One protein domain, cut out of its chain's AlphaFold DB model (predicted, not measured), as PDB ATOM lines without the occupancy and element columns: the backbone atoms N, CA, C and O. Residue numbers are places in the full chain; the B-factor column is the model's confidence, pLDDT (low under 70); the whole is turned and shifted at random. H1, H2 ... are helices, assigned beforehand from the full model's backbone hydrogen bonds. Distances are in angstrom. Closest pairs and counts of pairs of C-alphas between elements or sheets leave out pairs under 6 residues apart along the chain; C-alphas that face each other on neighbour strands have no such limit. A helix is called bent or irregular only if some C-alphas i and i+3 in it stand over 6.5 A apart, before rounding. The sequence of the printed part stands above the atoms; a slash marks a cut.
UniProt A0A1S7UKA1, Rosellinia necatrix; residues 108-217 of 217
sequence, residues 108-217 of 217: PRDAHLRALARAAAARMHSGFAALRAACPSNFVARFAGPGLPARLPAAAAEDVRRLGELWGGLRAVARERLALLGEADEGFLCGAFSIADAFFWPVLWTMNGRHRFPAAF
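This is residues 108 to 217 of the 217 residues of a protein of Rosellinia necatrix (UniProt A0A1S7UKA1). A long helix, H3, has H1 side by side with it, running back the other way, while H4 crosses H1 at a slant; the centres of H1, H3 and H4 make a triangle. The short helix H2 comes just after H1 and packs on the first part of H3, and a long loop, residues 135 to 153, makes the turn from H2 into H3 at that end. From the other end of H3, residues 182 to 194 fold back to the start of H4, and after H4 a tail, residues 209 to 217, leads away from the helices. The printed part has 110 residues with four named helices, in the order H1, H2, H3, H4, and no named strand; its class is all helix. The whole is compact, with a radius of gyration of the C-alphas of 14.9 A, and the C-alphas span 42 by 32 by 18 A along their three main axes.

The printed part begins at Pro 108, with its C-alpha at (252.875, 224.015, 206.180). H1 is residues 111 to 126, 22.4 A from first to last C-alpha, and begins with C-alpha 111 at (250.887, 230.796, 207.773). H2 is residues 129 to 134, 8.5 A long. H3 is residues 154 to 181, the longest helix with 28 residues and 40.4 A; it runs from C-alpha 154 at (284.701, 230.015, 194.872) to C-alpha 181 at (252.026, 225.387, 218.120). H4 is residues 195 to 208, 19.8 A long, and ends with C-alpha 208 at (275.573, 213.905, 200.617). H4 is irregular: C-alphas 199 and 202 are 7.1 A apart, where about 5 A is the distance in a regular helix, and its line is a rough one. Between H3 and H4, residues 188 to 190 and residues 191 to 192 make a short antiparallel pairing.

H1 and H2 meet only through their link. H1 touches H3 at a shallow tilt of 13 degrees, and they run opposite ways. H1 touches H3 with residues 113 to 120 alone, and H3 touches H1 with residues 166 to 177 alone; the closest C-alphas of the two are those of Leu 113 and Ala 174, 6.6 A apart. H1 also touches H4, at a steep tilt of 49 degrees, and they run the same way. Here H4 takes part with residues 195 to 200 alone, and the closest C-alphas are those of Ala 121 and Ala 196, 4.8 A apart. H2 touches H3 at a steep tilt of 64 degrees, and they run opposite ways. H3 touches H2 with residues 155 to 160 alone, and the closest C-alphas of the two are those of Leu 131 and Ala 156, 4.3 A apart. H2 and H4 are close but not clearly touching, with the closest C-alphas, those of Arg 132 and Val 203, 7.4 A apart; their tilt of 34 degrees is shallow, only just short of steep, and they run the same way. H3 and H4 are near each other, with 5 pairs of C-alphas within 10 A. The helix packing is mostly crossed, but only just: of the 3 pairs of helices that touch, 1 is at a shallow tilt. In H1, H2 and H3 every pair of O i and N i+4 is within hydrogen-bond range, and in H4 8 of 10 are.

The two C-alphas farthest apart are those of Arg 151 and Gly 182, 43.0 A. The C-alphas of Pro 108 and Phe 217, the first and last printed residues, are 23.8 A apart, and Phe 217 is also the chain's last residue. The printed part has no cut. The link from H1 to H2 is tight, with 2 residues, while the links from H2 to H3, with 19 residues, and from H3 to H4, with 13 residues, are long. The mean pLDDT of the printed part is 81.9. The model's confidence is low, under 70, at 27 residues, namely 136 to 150 and 206 to 217.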
ATOM      1  N   PRO A 108     253.251 223.878 204.773       95.75
ATOM      2  CA  PRO A 108     252.875 224.015 206.180       95.75
ATOM      3  C   PRO A 108     251.490 224.666 206.375       95.75
ATOM      4  O   PRO A 108     251.121 225.606 205.656       95.75
ATOM      5  N   ARG A 109     250.714 224.190 207.361       92.75
ATOM      6  CA  ARG A 109     249.392 224.769 207.697       92.75
ATOM      7  C   ARG A 109     249.525 226.137 208.350       92.75
ATOM      8  O   ARG A 109     248.778 227.056 208.008       92.75
ATOM      9  N   ASP A 110     250.508 226.294 209.231       96.62
ATOM     10  CA  ASP A 110     250.836 227.580 209.834       96.62
ATOM     11  C   ASP A 110     251.277 228.589 208.764       96.62
ATOM     12  O   ASP A 110     252.123 228.312 207.909       96.62
ATOM     13  N   ALA A 111     250.669 229.776 208.793       97.31
ATOM     14  CA  ALA A 111     250.887 230.796 207.773       97.31
ATOM     15  C   ALA A 111     252.327 231.325 207.762       97.31
ATOM     16  O   ALA A 111     252.863 231.605 206.689       97.31
ATOM     17  N   HIS A 112     252.959 231.417 208.934       97.56
ATOM     18  CA  HIS A 112     254.331 231.888 209.061       97.56
ATOM     19  C   HIS A 112     255.311 230.866 208.470       97.56
ATOM     20  O   HIS A 112     256.098 231.204 207.585       97.56
ATOM     21  N   LEU A 113     255.193 229.591 208.852       98.06
ATOM     22  CA  LEU A 113     256.001 228.515 208.271       98.06
ATOM     23  C   LEU A 113     255.788 228.358 206.766       98.06
ATOM     24  O   LEU A 113     256.752 228.141 206.032       98.06
ATOM     25  N   ARG A 114     254.555 228.519 206.279       98.12
ATOM     26  CA  ARG A 114     254.256 228.468 204.844       98.12
ATOM     27  C   ARG A 114     254.915 229.599 204.066       98.12
ATOM     28  O   ARG A 114     255.451 229.352 202.988       98.12
ATOM     29  N   ALA A 115     254.891 230.820 204.597       98.44
ATOM     30  CA  ALA A 115     255.555 231.959 203.968       98.44
ATOM     31  C   ALA A 115     257.069 231.724 203.852       98.44
ATOM     32  O   ALA A 115     257.648 231.921 202.782       98.44
ATOM     33  N   LEU A 116     257.695 231.221 204.920       98.12
ATOM     34  CA  LEU A 116     259.121 230.891 204.924       98.12
ATOM     35  C   LEU A 116     259.461 229.732 203.976       98.12
ATOM     36  O   LEU A 116     260.439 229.819 203.234       98.12
ATOM     37  N   ALA A 117     258.635 228.681 203.946       98.19
ATOM     38  CA  ALA A 117     258.804 227.540 203.046       98.19
ATOM     39  C   ALA A 117     258.767 227.974 201.570       98.19
ATOM     40  O   ALA A 117     259.657 227.620 200.794       98.19
ATOM     41  N   ARG A 118     257.788 228.809 201.196       98.44
ATOM     42  CA  ARG A 118     257.675 229.376 199.843       98.44
ATOM     43  C   ARG A 118     258.864 230.254 199.484       98.44
ATOM     44  O   ARG A 118     259.419 230.111 198.397       98.44
ATOM     45  N   ALA A 119     259.298 231.120 200.398       97.94
ATOM     46  CA  ALA A 119     260.469 231.963 200.183       97.94
ATOM     47  C   ALA A 119     261.748 231.129 199.976       97.94
ATOM     48  O   ALA A 119     262.554 231.433 199.094       97.94
ATOM     49  N   ALA A 120     261.922 230.053 200.748       97.25
ATOM     50  CA  ALA A 120     263.050 229.139 200.607       97.25
ATOM     51  C   ALA A 120     263.009 228.380 199.269       97.25
ATOM     52  O   ALA A 120     264.018 228.342 198.557       97.25
ATOM     53  N   ALA A 121     261.844 227.843 198.888       97.69
ATOM     54  CA  ALA A 121     261.645 227.178 197.602       97.69
ATOM     55  C   ALA A 121     261.923 228.127 196.428       97.69
ATOM     56  O   ALA A 121     262.691 227.779 195.532       97.69
ATOM     57  N   ALA A 122     261.396 229.355 196.472       97.25
ATOM     58  CA  ALA A 122     261.643 230.382 195.463       97.25
ATOM     59  C   ALA A 122     263.133 230.745 195.361       97.25
ATOM     60  O   ALA A 122     263.666 230.851 194.259       97.25
ATOM     61  N   ARG A 123     263.846 230.857 196.491       95.75
ATOM     62  CA  ARG A 123     265.294 231.120 196.499       95.75
ATOM     63  C   ARG A 123     266.098 229.977 195.875       95.75
ATOM     64  O   ARG A 123     267.055 230.238 195.155       95.75
ATOM     65  N   MET A 124     265.721 228.721 196.115       93.75
ATOM     66  CA  MET A 124     266.340 227.559 195.455       93.75
ATOM     67  C   MET A 124     265.941 227.437 193.975       93.75
ATOM     68  O   MET A 124     266.695 226.914 193.149       93.75
ATOM     69  N   HIS A 125     264.756 227.925 193.620       94.44
ATOM     70  CA  HIS A 125     264.265 227.960 192.252       94.44
ATOM     71  C   HIS A 125     265.059 228.956 191.390       94.44
ATOM     72  O   HIS A 125     265.552 228.581 190.329       94.44
ATOM     73  N   SER A 126     265.248 230.192 191.862       93.06
ATOM     74  CA  SER A 126     265.898 231.268 191.095       93.06
ATOM     75  C   SER A 126     267.384 231.483 191.413       93.06
ATOM     76  O   SER A 126     268.081 232.157 190.657       93.06
ATOM     77  N   GLY A 127     267.895 230.916 192.508       91.94
ATOM     78  CA  GLY A 127     269.250 231.154 193.007       91.94
ATOM     79  C   GLY A 127     270.227 229.993 192.814       91.94
ATOM     80  O   GLY A 127     270.006 229.062 192.030       91.94
ATOM     81  N   PHE A 128     271.338 230.083 193.552       90.88
ATOM     82  CA  PHE A 128     272.393 229.066 193.662       90.88
ATOM     83  C   PHE A 128     272.909 228.550 192.312       90.88
ATOM     84  O   PHE A 128     273.128 227.353 192.124       90.88
ATOM     85  N   ALA A 129     273.014 229.438 191.321       90.19
ATOM     86  CA  ALA A 129     273.352 229.053 189.956       90.19
ATOM     87  C   ALA A 129     274.756 228.440 189.865       90.19
ATOM     88  O   ALA A 129     274.939 227.462 189.142       90.19
ATOM     89  N   ALA A 130     275.725 228.959 190.630       89.31
ATOM     90  CA  ALA A 130     277.088 228.441 190.621       89.31
ATOM     91  C   ALA A 130     277.149 227.044 191.244       89.31
ATOM     92  O   ALA A 130     277.780 226.152 190.680       89.31
ATOM     93  N   LEU A 131     276.435 226.821 192.352       85.44
ATOM     94  CA  LEU A 131     276.303 225.490 192.944       85.44
ATOM     95  C   LEU A 131     275.598 224.507 192.002       85.44
ATOM     96  O   LEU A 131     276.111 223.416 191.778       85.44
ATOM     97  N   ARG A 132     274.462 224.887 191.405       83.06
ATOM     98  CA  ARG A 132     273.719 224.017 190.474       83.06
ATOM     99  C   ARG A 132     274.518 223.685 189.211       83.06
ATOM    100  O   ARG A 132     274.387 222.582 188.694       83.06
ATOM    101  N   ALA A 133     275.358 224.606 188.740       82.88
ATOM    102  CA  ALA A 133     276.267 224.362 187.624       82.88
ATOM    103  C   ALA A 133     277.441 223.449 188.017       82.88
ATOM    104  O   ALA A 133     277.813 222.564 187.253       82.88
ATOM    105  N   ALA A 134     278.012 223.640 189.211       79.38
ATOM    106  CA  ALA A 134     279.125 222.829 189.713       79.38
ATOM    107  C   ALA A 134     278.698 221.413 190.141       79.38
ATOM    108  O   ALA A 134     279.524 220.505 190.170       79.38
ATOM    109  N   CYS A 135     277.421 221.236 190.484       71.62
ATOM    110  CA  CYS A 135     276.821 219.989 190.953       71.62
ATOM    111  C   CYS A 135     275.647 219.591 190.041       71.62
ATOM    112  O   CYS A 135     274.488 219.661 190.468       71.62
ATOM    113  N   PRO A 136     275.909 219.207 188.776       69.25
ATOM    114  CA  PRO A 136     274.848 218.796 187.872       69.25
ATOM    115  C   PRO A 136     274.164 217.540 188.413       69.25
ATOM    116  O   PRO A 136     274.807 216.616 188.914       69.25
ATOM    117  N   SER A 137     272.838 217.501 188.308       62.81
ATOM    118  CA  SER A 137     272.042 216.383 188.802       62.81
ATOM    119  C   SER A 137     272.370 215.104 188.036       62.81
ATOM    120  O   SER A 137     271.976 214.962 186.883       62.81
ATOM    121  N   ASN A 138     273.065 214.172 188.688       63.03
ATOM    122  CA  ASN A 138     273.233 212.800 188.225       63.03
ATOM    123  C   ASN A 138     272.762 211.841 189.322       63.03
ATOM    124  O   ASN A 138     273.540 211.407 190.168       63.03
ATOM    125  N   PHE A 139     271.469 211.512 189.313       61.22
ATOM    126  CA  PHE A 139     270.870 210.644 190.334       61.22
ATOM    127  C   PHE A 139     271.190 209.151 190.157       61.22
ATOM    128  O   PHE A 139     270.824 208.342 191.002       61.22
ATOM    129  N   VAL A 140     271.890 208.779 189.076       49.19
ATOM    130  CA  VAL A 140     272.301 207.392 188.792       49.19
ATOM    131  C   VAL A 140     273.727 207.125 189.283       49.19
ATOM    132  O   VAL A 140     274.039 206.018 189.722       49.19
ATOM    133  N   ALA A 141     274.605 208.132 189.248       45.75
ATOM    134  CA  ALA A 141     275.969 207.992 189.737       45.75
ATOM    135  C   ALA A 141     276.001 207.992 191.271       45.75
ATOM    136  O   ALA A 141     275.923 209.031 191.926       45.75
ATOM    137  N   ARG A 142     276.175 206.806 191.859       48.53
ATOM    138  CA  ARG A 142     276.614 206.672 193.251       48.53
ATOM    139  C   ARG A 142     278.116 206.929 193.287       48.53
ATOM    140  O   ARG A 142     278.907 206.013 193.077       48.53
ATOM    141  N   PHE A 143     278.519 208.177 193.502       44.78
ATOM    142  CA  PHE A 143     279.935 208.490 193.677       44.78
ATOM    143  C   PHE A 143     280.436 207.872 194.988       44.78
ATOM    144  O   PHE A 143     279.932 208.163 196.072       44.78
ATOM    145  N   ALA A 144     281.432 206.990 194.897       39.19
ATOM    146  CA  ALA A 144     282.159 206.507 196.061       39.19
ATOM    147  C   ALA A 144     283.114 207.619 196.539       39.19
ATOM    148  O   ALA A 144     284.238 207.717 196.065       39.19
ATOM    149  N   GLY A 145     282.654 208.488 197.443       50.00
ATOM    150  CA  GLY A 145     283.439 209.618 197.960       50.00
ATOM    151  C   GLY A 145     282.557 210.758 198.483       50.00
ATOM    152  O   GLY A 145     281.335 210.598 198.511       50.00
ATOM    153  N   PRO A 146     283.140 211.894 198.916       48.72
ATOM    154  CA  PRO A 146     282.372 213.109 199.184       48.72
ATOM    155  C   PRO A 146     281.583 213.470 197.922       48.72
ATOM    156  O   PRO A 146     282.152 213.501 196.834       48.72
ATOM    157  N   GLY A 147     280.277 213.702 198.050       54.97
ATOM    158  CA  GLY A 147     279.400 213.967 196.905       54.97
ATOM    159  C   GLY A 147     279.684 215.296 196.183       54.97
ATOM    160  O   GLY A 147     279.216 215.524 195.070       54.97
ATOM    161  N   LEU A 148     280.508 216.157 196.785       61.50
ATOM    162  CA  LEU A 148     281.023 217.374 196.169       61.50
ATOM    163  C   LEU A 148     282.395 217.135 195.518       61.50
ATOM    164  O   LEU A 148     283.213 216.397 196.073       61.50
ATOM    165  N   PRO A 149     282.703 217.817 194.396       62.66
ATOM    166  CA  PRO A 149     284.063 217.884 193.876       62.66
ATOM    167  C   PRO A 149     285.046 218.266 194.989       62.66
ATOM    168  O   PRO A 149     284.759 219.163 195.781       62.66
ATOM    169  N   ALA A 150     286.231 217.643 195.010       64.12
ATOM    170  CA  ALA A 150     287.263 217.908 196.023       64.12
ATOM    171  C   ALA A 150     287.638 219.401 196.135       64.12
ATOM    172  O   ALA A 150     288.130 219.849 197.168       64.12
ATOM    173  N   ARG A 151     287.379 220.180 195.077       71.81
ATOM    174  CA  ARG A 151     287.482 221.636 195.071       71.81
ATOM    175  C   ARG A 151     286.313 222.240 194.296       71.81
ATOM    176  O   ARG A 151     286.230 222.089 193.080       71.81
ATOM    177  N   LEU A 152     285.432 222.947 194.999       79.38
ATOM    178  CA  LEU A 152     284.401 223.771 194.374       79.38
ATOM    179  C   LEU A 152     284.998 225.097 193.874       79.38
ATOM    180  O   LEU A 152     285.886 225.656 194.527       79.38
ATOM    181  N   PRO A 153     284.494 225.650 192.756       88.06
ATOM    182  CA  PRO A 153     284.720 227.050 192.417       88.06
ATOM    183  C   PRO A 153     284.294 227.964 193.573       88.06
ATOM    184  O   PRO A 153     283.313 227.672 194.255       88.06
ATOM    185  N   ALA A 154     284.979 229.096 193.761       90.56
ATOM    186  CA  ALA A 154     284.701 230.015 194.872       90.56
ATOM    187  C   ALA A 154     283.221 230.442 194.939       90.56
ATOM    188  O   ALA A 154     282.631 230.443 196.013       90.56
ATOM    189  N   ALA A 155     282.596 230.708 193.786       91.25
ATOM    190  CA  ALA A 155     281.174 231.045 193.709       91.25
ATOM    191  C   ALA A 155     280.252 229.897 194.163       91.25
ATOM    192  O   ALA A 155     279.256 230.137 194.834       91.25
ATOM    193  N   ALA A 156     280.594 228.642 193.848       88.81
ATOM    194  CA  ALA A 156     279.830 227.483 194.305       88.81
ATOM    195  C   ALA A 156     280.044 227.216 195.805       88.81
ATOM    196  O   ALA A 156     279.106 226.836 196.496       88.81
ATOM    197  N   ALA A 157     281.253 227.447 196.325       87.94
ATOM    198  CA  ALA A 157     281.531 227.359 197.760       87.94
ATOM    199  C   ALA A 157     280.757 228.423 198.560       87.94
ATOM    200  O   ALA A 157     280.197 228.123 199.613       87.94
ATOM    201  N   GLU A 158     280.664 229.645 198.033       90.75
ATOM    202  CA  GLU A 158     279.840 230.711 198.607       90.75
ATOM    203  C   GLU A 158     278.344 230.358 198.574       90.75
ATOM    204  O   GLU A 158     277.642 230.540 199.569       90.75
ATOM    205  N   ASP A 159     277.856 229.775 197.478       91.56
ATOM    206  CA  ASP A 159     276.487 229.257 197.399       91.56
ATOM    207  C   ASP A 159     276.220 228.159 198.448       91.56
ATOM    208  O   ASP A 159     275.159 228.161 199.071       91.56
ATOM    209  N   VAL A 160     277.176 227.252 198.700       88.44
ATOM    210  CA  VAL A 160     277.072 226.235 199.768       88.44
ATOM    211  C   VAL A 160     276.991 226.888 201.148       88.44
ATOM    212  O   VAL A 160     276.153 226.495 201.962       88.44
ATOM    213  N   ARG A 161     277.816 227.907 201.416       90.50
ATOM    214  CA  ARG A 161     277.770 228.661 202.678       90.50
ATOM    215  C   ARG A 161     276.398 229.312 202.876       90.50
ATOM    216  O   ARG A 161     275.761 229.104 203.905       90.50
ATOM    217  N   ARG A 162     275.903 230.020 201.856       92.44
ATOM    218  CA  ARG A 162     274.574 230.658 201.847       92.44
ATOM    219  C   ARG A 162     273.436 229.658 202.027       92.44
ATOM    220  O   ARG A 162     272.434 229.973 202.667       92.44
ATOM    221  N   LEU A 163     273.573 228.465 201.452       91.19
ATOM    222  CA  LEU A 163     272.614 227.378 201.610       91.19
ATOM    223  C   LEU A 163     272.573 226.881 203.063       91.19
ATOM    224  O   LEU A 163     271.487 226.726 203.620       91.19
ATOM    225  N   GLY A 164     273.738 226.685 203.685       90.06
ATOM    226  CA  GLY A 164     273.846 226.306 205.095       90.06
ATOM    227  C   GLY A 164     273.219 227.338 206.035       90.06
ATOM    228  O   GLY A 164     272.463 226.969 206.930       90.06
ATOM    229  N   GLU A 165     273.459 228.629 205.793       93.00
ATOM    230  CA  GLU A 165     272.853 229.723 206.569       93.00
ATOM    231  C   GLU A 165     271.334 229.773 206.421       93.00
ATOM    232  O   GLU A 165     270.615 229.871 207.417       93.00
ATOM    233  N   LEU A 166     270.838 229.661 205.184       92.69
ATOM    234  CA  LEU A 166     269.406 229.607 204.907       92.69
ATOM    235  C   LEU A 166     268.746 228.452 205.661       92.69
ATOM    236  O   LEU A 166     267.712 228.650 206.296       92.69
ATOM    237  N   TRP A 167     269.334 227.259 205.602       91.62
ATOM    238  CA  TRP A 167     268.788 226.090 206.282       91.62
ATOM    239  C   TRP A 167     268.854 226.178 207.791       91.62
ATOM    240  O   TRP A 167     267.856 225.888 208.444       91.62
ATOM    241  N   GLY A 168     270.001 226.575 208.342       92.25
ATOM    242  CA  GLY A 168     270.164 226.737 209.782       92.25
ATOM    243  C   GLY A 168     269.143 227.724 210.339       92.25
ATOM    244  O   GLY A 168     268.435 227.401 211.292       92.25
ATOM    245  N   GLY A 169     268.996 228.882 209.685       94.56
ATOM    246  CA  GLY A 169     268.006 229.890 210.060       94.56
ATOM    247  C   GLY A 169     266.571 229.375 209.954       94.56
ATOM    248  O   GLY A 169     265.799 229.503 210.901       94.56
ATOM    249  N   LEU A 170     266.220 228.730 208.836       94.94
ATOM    250  CA  LEU A 170     264.874 228.198 208.626       94.94
ATOM    251  C   LEU A 170     264.514 227.116 209.653       94.94
ATOM    252  O   LEU A 170     263.431 227.166 210.228       94.94
ATOM    253  N   ARG A 171     265.427 226.177 209.933       96.12
ATOM    254  CA  ARG A 171     265.207 225.105 210.916       96.12
ATOM    255  C   ARG A 171     265.121 225.626 212.344       96.12
ATOM    256  O   ARG A 171     264.320 225.098 213.109       96.12
ATOM    257  N   ALA A 172     265.908 226.638 212.709       96.88
ATOM    258  CA  ALA A 172     265.812 227.265 214.026       96.88
ATOM    259  C   ALA A 172     264.421 227.883 214.236       96.88
ATOM    260  O   ALA A 172     263.733 227.541 215.198       96.88
ATOM    261  N   VAL A 173     263.969 228.695 213.275       97.44
ATOM    262  CA  VAL A 173     262.641 229.326 213.307       97.44
ATOM    263  C   VAL A 173     261.520 228.284 213.267       97.44
ATOM    264  O   VAL A 173     260.530 228.413 213.985       97.44
ATOM    265  N   ALA A 174     261.667 227.232 212.456       97.19
ATOM    266  CA  ALA A 174     260.680 226.163 212.365       97.19
ATOM    267  C   ALA A 174     260.503 225.432 213.698       97.19
ATOM    268  O   ALA A 174     259.375 225.273 214.150       97.19
ATOM    269  N   ARG A 175     261.601 225.046 214.358       97.56
ATOM    270  CA  ARG A 175     261.561 224.365 215.661       97.56
ATOM    271  C   ARG A 175     260.860 225.197 216.726       97.56
ATOM    272  O   ARG A 175     259.993 224.679 217.421       97.56
ATOM    273  N   GLU A 176     261.211 226.477 216.833       98.00
ATOM    274  CA  GLU A 176     260.581 227.387 217.792       98.00
ATOM    275  C   GLU A 176     259.082 227.530 217.512       98.00
ATOM    276  O   GLU A 176     258.255 227.375 218.410       98.00
ATOM    277  N   ARG A 177     258.713 227.752 216.245       97.88
ATOM    278  CA  ARG A 177     257.313 227.923 215.858       97.88
ATOM    279  C   ARG A 177     256.489 226.655 216.085       97.88
ATOM    280  O   ARG A 177     255.383 226.765 216.598       97.88
ATOM    281  N   LEU A 178     257.012 225.478 215.742       97.50
ATOM    282  CA  LEU A 178     256.336 224.194 215.965       97.50
ATOM    283  C   LEU A 178     256.160 223.911 217.461       97.50
ATOM    284  O   LEU A 178     255.073 223.514 217.872       97.50
ATOM    285  N   ALA A 179     257.174 224.204 218.285       97.56
ATOM    286  CA  ALA A 179     257.071 224.080 219.739       97.56
ATOM    287  C   ALA A 179     255.967 224.980 220.321       97.56
ATOM    288  O   ALA A 179     255.203 224.532 221.173       97.56
ATOM    289  N   LEU A 180     255.830 226.218 219.826       97.69
ATOM    290  CA  LEU A 180     254.745 227.128 220.221       97.69
ATOM    291  C   LEU A 180     253.358 226.635 219.787       97.69
ATOM    292  O   LEU A 180     252.375 226.886 220.481       97.69
ATOM    293  N   LEU A 181     253.270 225.959 218.640       96.75
ATOM    294  CA  LEU A 181     252.026 225.387 218.120       96.75
ATOM    295  C   LEU A 181     251.681 224.028 218.755       96.75
ATOM    296  O   LEU A 181     250.565 223.548 218.578       96.75
ATOM    297  N   GLY A 182     252.618 223.405 219.478       96.50
ATOM    298  CA  GLY A 182     252.481 222.028 219.961       96.50
ATOM    299  C   GLY A 182     252.479 220.988 218.832       96.50
ATOM    300  O   GLY A 182     251.949 219.894 219.013       96.50
ATOM    301  N   GLU A 183     253.036 221.326 217.666       94.62
ATOM    302  CA  GLU A 183     253.112 220.444 216.497       94.62
ATOM    303  C   GLU A 183     254.417 219.631 216.490       94.62
ATOM    304  O   GLU A 183     255.455 220.064 216.998       94.62
ATOM    305  N   ALA A 184     254.373 218.436 215.897       92.62
ATOM    306  CA  ALA A 184     255.544 217.576 215.776       92.62
ATOM    307  C   ALA A 184     256.563 218.140 214.769       92.62
ATOM    308  O   ALA A 184     256.209 218.629 213.697       92.62
ATOM    309  N   ASP A 185     257.848 218.013 215.097       94.94
ATOM    310  CA  ASP A 185     258.951 218.327 214.189       94.94
ATOM    311  C   ASP A 185     259.522 217.029 213.608       94.94
ATOM    312  O   ASP A 185     260.316 216.343 214.251       94.94
ATOM    313  N   GLU A 186     259.128 216.697 212.378       94.06
ATOM    314  CA  GLU A 186     259.592 215.498 211.663       94.06
ATOM    315  C   GLU A 186     261.008 215.656 211.077       94.06
ATOM    316  O   GLU A 186     261.531 214.753 210.425       94.06
ATOM    317  N   GLY A 187     261.660 216.799 211.309       91.81
ATOM    318  CA  GLY A 187     263.041 217.038 210.904       91.81
ATOM    319  C   GLY A 187     263.214 217.650 209.511       91.81
ATOM    320  O   GLY A 187     264.347 217.971 209.147       91.81
ATOM    321  N   PHE A 188     262.128 217.872 208.766       94.88
ATOM    322  CA  PHE A 188     262.129 218.562 207.470       94.88
ATOM    323  C   PHE A 188     262.219 220.080 207.629       94.88
ATOM    324  O   PHE A 188     262.119 220.615 208.730       94.88
ATOM    325  N   LEU A 189     262.416 220.823 206.541       94.31
ATOM    326  CA  LEU A 189     262.757 222.250 206.594       94.31
ATOM    327  C   LEU A 189     261.797 223.106 207.410       94.31
ATOM    328  O   LEU A 189     262.253 223.968 208.159       94.31
ATOM    329  N   CYS A 190     260.508 222.802 207.340       95.88
ATOM    330  CA  CYS A 190     259.476 223.496 208.099       95.88
ATOM    331  C   CYS A 190     258.652 222.545 208.983       95.88
ATOM    332  O   CYS A 190     257.470 222.796 209.193       95.88
ATOM    333  N   GLY A 191     259.264 221.468 209.496       94.25
ATOM    334  CA  GLY A 191     258.607 220.479 210.359       94.25
ATOM    335  C   GLY A 191     258.385 219.161 209.638       94.25
ATOM    336  O   GLY A 191     259.282 218.322 209.626       94.25
ATOM    337  N   ALA A 192     257.209 219.009 209.029       94.06
ATOM    338  CA  ALA A 192     256.870 217.904 208.133       94.06
ATOM    339  C   ALA A 192     257.362 218.156 206.698       94.06
ATOM    340  O   ALA A 192     257.685 219.292 206.329       94.06
ATOM    341  N   PHE A 193     257.413 217.096 205.886       95.50
ATOM    342  CA  PHE A 193     257.815 217.201 204.483       95.50
ATOM    343  C   PHE A 193     256.890 218.153 203.717       95.50
ATOM    344  O   PHE A 193     255.666 218.097 203.835       95.50
ATOM    345  N   SER A 194     257.481 219.015 202.896       96.50
ATOM    346  CA  SER A 194     256.772 219.999 202.085       96.50
ATOM    347  C   SER A 194     257.412 220.168 200.706       96.50
ATOM    348  O   SER A 194     258.508 219.675 200.430       96.50
ATOM    349  N   ILE A 195     256.764 220.949 199.838       97.81
ATOM    350  CA  ILE A 195     257.350 221.363 198.553       97.81
ATOM    351  C   ILE A 195     258.739 222.004 198.743       97.81
ATOM    352  O   ILE A 195     259.608 221.820 197.889       97.81
ATOM    353  N   ALA A 196     258.997 222.713 199.853       97.25
ATOM    354  CA  ALA A 196     260.322 223.283 200.110       97.25
ATOM    355  C   ALA A 196     261.400 222.194 200.115       97.25
ATOM    356  O   ALA A 196     262.399 222.323 199.412       97.25
ATOM    357  N   ASP A 197     261.179 221.093 200.827       95.88
ATOM    358  CA  ASP A 197     262.110 219.965 200.904       95.88
ATOM    359  C   ASP A 197     262.388 219.368 199.521       95.88
ATOM    360  O   ASP A 197     263.547 219.149 199.149       95.88
ATOM    361  N   ALA A 198     261.339 219.211 198.708       94.50
ATOM    362  CA  ALA A 198     261.475 218.722 197.343       94.50
ATOM    363  C   ALA A 198     262.372 219.621 196.476       94.50
ATOM    364  O   ALA A 198     263.102 219.130 195.615       94.50
ATOM    365  N   PHE A 199     262.373 220.934 196.718       94.31
ATOM    366  CA  PHE A 199     263.172 221.899 195.960       94.31
ATOM    367  C   PHE A 199     264.665 221.817 196.245       94.31
ATOM    368  O   PHE A 199     265.471 222.003 195.323       94.31
ATOM    369  N   PHE A 200     265.031 221.510 197.489       90.25
ATOM    370  CA  PHE A 200     266.423 221.342 197.890       90.25
ATOM    371  C   PHE A 200     266.956 219.921 197.677       90.25
ATOM    372  O   PHE A 200     268.174 219.736 197.619       90.25
ATOM    373  N   TRP A 201     266.072 218.936 197.504       86.38
ATOM    374  CA  TRP A 201     266.435 217.536 197.287       86.38
ATOM    375  C   TRP A 201     267.564 217.311 196.262       86.38
ATOM    376  O   TRP A 201     268.532 216.629 196.603       86.38
ATOM    377  N   PRO A 202     267.535 217.896 195.042       83.81
ATOM    378  CA  PRO A 202     268.587 217.664 194.048       83.81
ATOM    379  C   PRO A 202     269.996 218.041 194.523       83.81
ATOM    380  O   PRO A 202     270.981 217.375 194.194       83.81
ATOM    381  N   VAL A 203     270.086 219.110 195.315       79.12
ATOM    382  CA  VAL A 203     271.350 219.604 195.860       79.12
ATOM    383  C   VAL A 203     271.804 218.718 197.019       79.12
ATOM    384  O   VAL A 203     272.964 218.319 197.044       79.12
ATOM    385  N   LEU A 204     270.889 218.328 197.916       77.50
ATOM    386  CA  LEU A 204     271.176 217.381 199.003       77.50
ATOM    387  C   LEU A 204     271.701 216.050 198.482       77.50
ATOM    388  O   LEU A 204     272.705 215.547 198.982       77.50
ATOM    389  N   TRP A 205     271.036 215.496 197.468       75.06
ATOM    390  CA  TRP A 205     271.435 214.235 196.859       75.06
ATOM    391  C   TRP A 205     272.885 214.284 196.380       75.06
ATOM    392  O   TRP A 205     273.677 213.388 196.671       75.06
ATOM    393  N   THR A 206     273.237 215.370 195.693       67.88
ATOM    394  CA  THR A 206     274.583 215.548 195.153       67.88
ATOM    395  C   THR A 206     275.595 215.772 196.270       67.88
ATOM    396  O   THR A 206     276.630 215.127 196.276       67.88
ATOM    397  N   MET A 207     275.290 216.607 197.268       66.31
ATOM    398  CA  MET A 207     276.219 216.896 198.365       66.31
ATOM    399  C   MET A 207     276.514 215.679 199.249       66.31
ATOM    400  O   MET A 207     277.630 215.549 199.752       66.31
ATOM    401  N   ASN A 208     275.531 214.798 199.464       62.56
ATOM    402  CA  ASN A 208     275.573 213.905 200.617       62.56
ATOM    403  C   ASN A 208     276.109 212.493 200.347       62.56
ATOM    404  O   ASN A 208     276.357 211.789 201.316       62.56
ATOM    405  N   GLY A 209     276.307 212.057 199.094       51.34
ATOM    406  CA  GLY A 209     277.030 210.831 198.683       51.34
ATOM    407  C   GLY A 209     276.624 209.459 199.283       51.34
ATOM    408  O   GLY A 209     276.986 208.427 198.718       51.34
ATOM    409  N   ARG A 210     275.909 209.387 200.420       41.59
ATOM    410  CA  ARG A 210     275.783 208.198 201.284       41.59
ATOM    411  C   ARG A 210     274.539 208.102 202.181       41.59
ATOM    412  O   ARG A 210     274.431 207.103 202.887       41.59
ATOM    413  N   HIS A 211     273.566 209.010 202.150       36.25
ATOM    414  CA  HIS A 211     272.350 208.822 202.960       36.25
ATOM    415  C   HIS A 211     271.202 208.191 202.160       36.25
ATOM    416  O   HIS A 211     270.681 208.778 201.215       36.25
ATOM    417  N   ARG A 212     270.831 206.963 202.556       32.34
ATOM    418  CA  ARG A 212     269.591 206.277 202.162       32.34
ATOM    419  C   ARG A 212     268.400 207.148 202.561       32.34
ATOM    420  O   ARG A 212     268.197 207.380 203.749       32.34
ATOM    421  N   PHE A 213     267.604 207.560 201.586       37.72
ATOM    422  CA  PHE A 213     266.198 207.875 201.826       37.72
ATOM    423  C   PHE A 213     265.368 206.580 201.805       37.72
ATOM    424  O   PHE A 213     265.885 205.556 201.339       37.72
ATOM    425  N   PRO A 214     264.141 206.575 202.368       29.91
ATOM    426  CA  PRO A 214     263.309 205.378 202.458       29.91
ATOM    427  C   PRO A 214     263.166 204.712 201.089       29.91
ATOM    428  O   PRO A 214     263.109 205.396 200.071       29.91
ATOM    429  N   ALA A 215     263.139 203.380 201.082       24.94
ATOM    430  CA  ALA A 215     263.278 202.508 199.913       24.94
ATOM    431  C   ALA A 215     262.088 202.527 198.923       24.94
ATOM    432  O   ALA A 215     261.787 201.509 198.310       24.94
ATOM    433  N   ALA A 216     261.418 203.667 198.763       28.20
ATOM    434  CA  ALA A 216     260.323 203.879 197.820       28.20
ATOM    435  C   ALA A 216     260.727 204.794 196.643       28.20
ATOM    436  O   ALA A 216     259.892 205.527 196.117       28.20
ATOM    437  N   PHE A 217     262.001 204.750 196.237       38.62
ATOM    438  CA  PHE A 217     262.521 205.390 195.024       38.62
ATOM    439  C   PHE A 217     263.259 204.372 194.159       38.62
ATOM    440  O   PHE A 217     264.152 203.684 194.711       38.62
TER     441      PHE A 217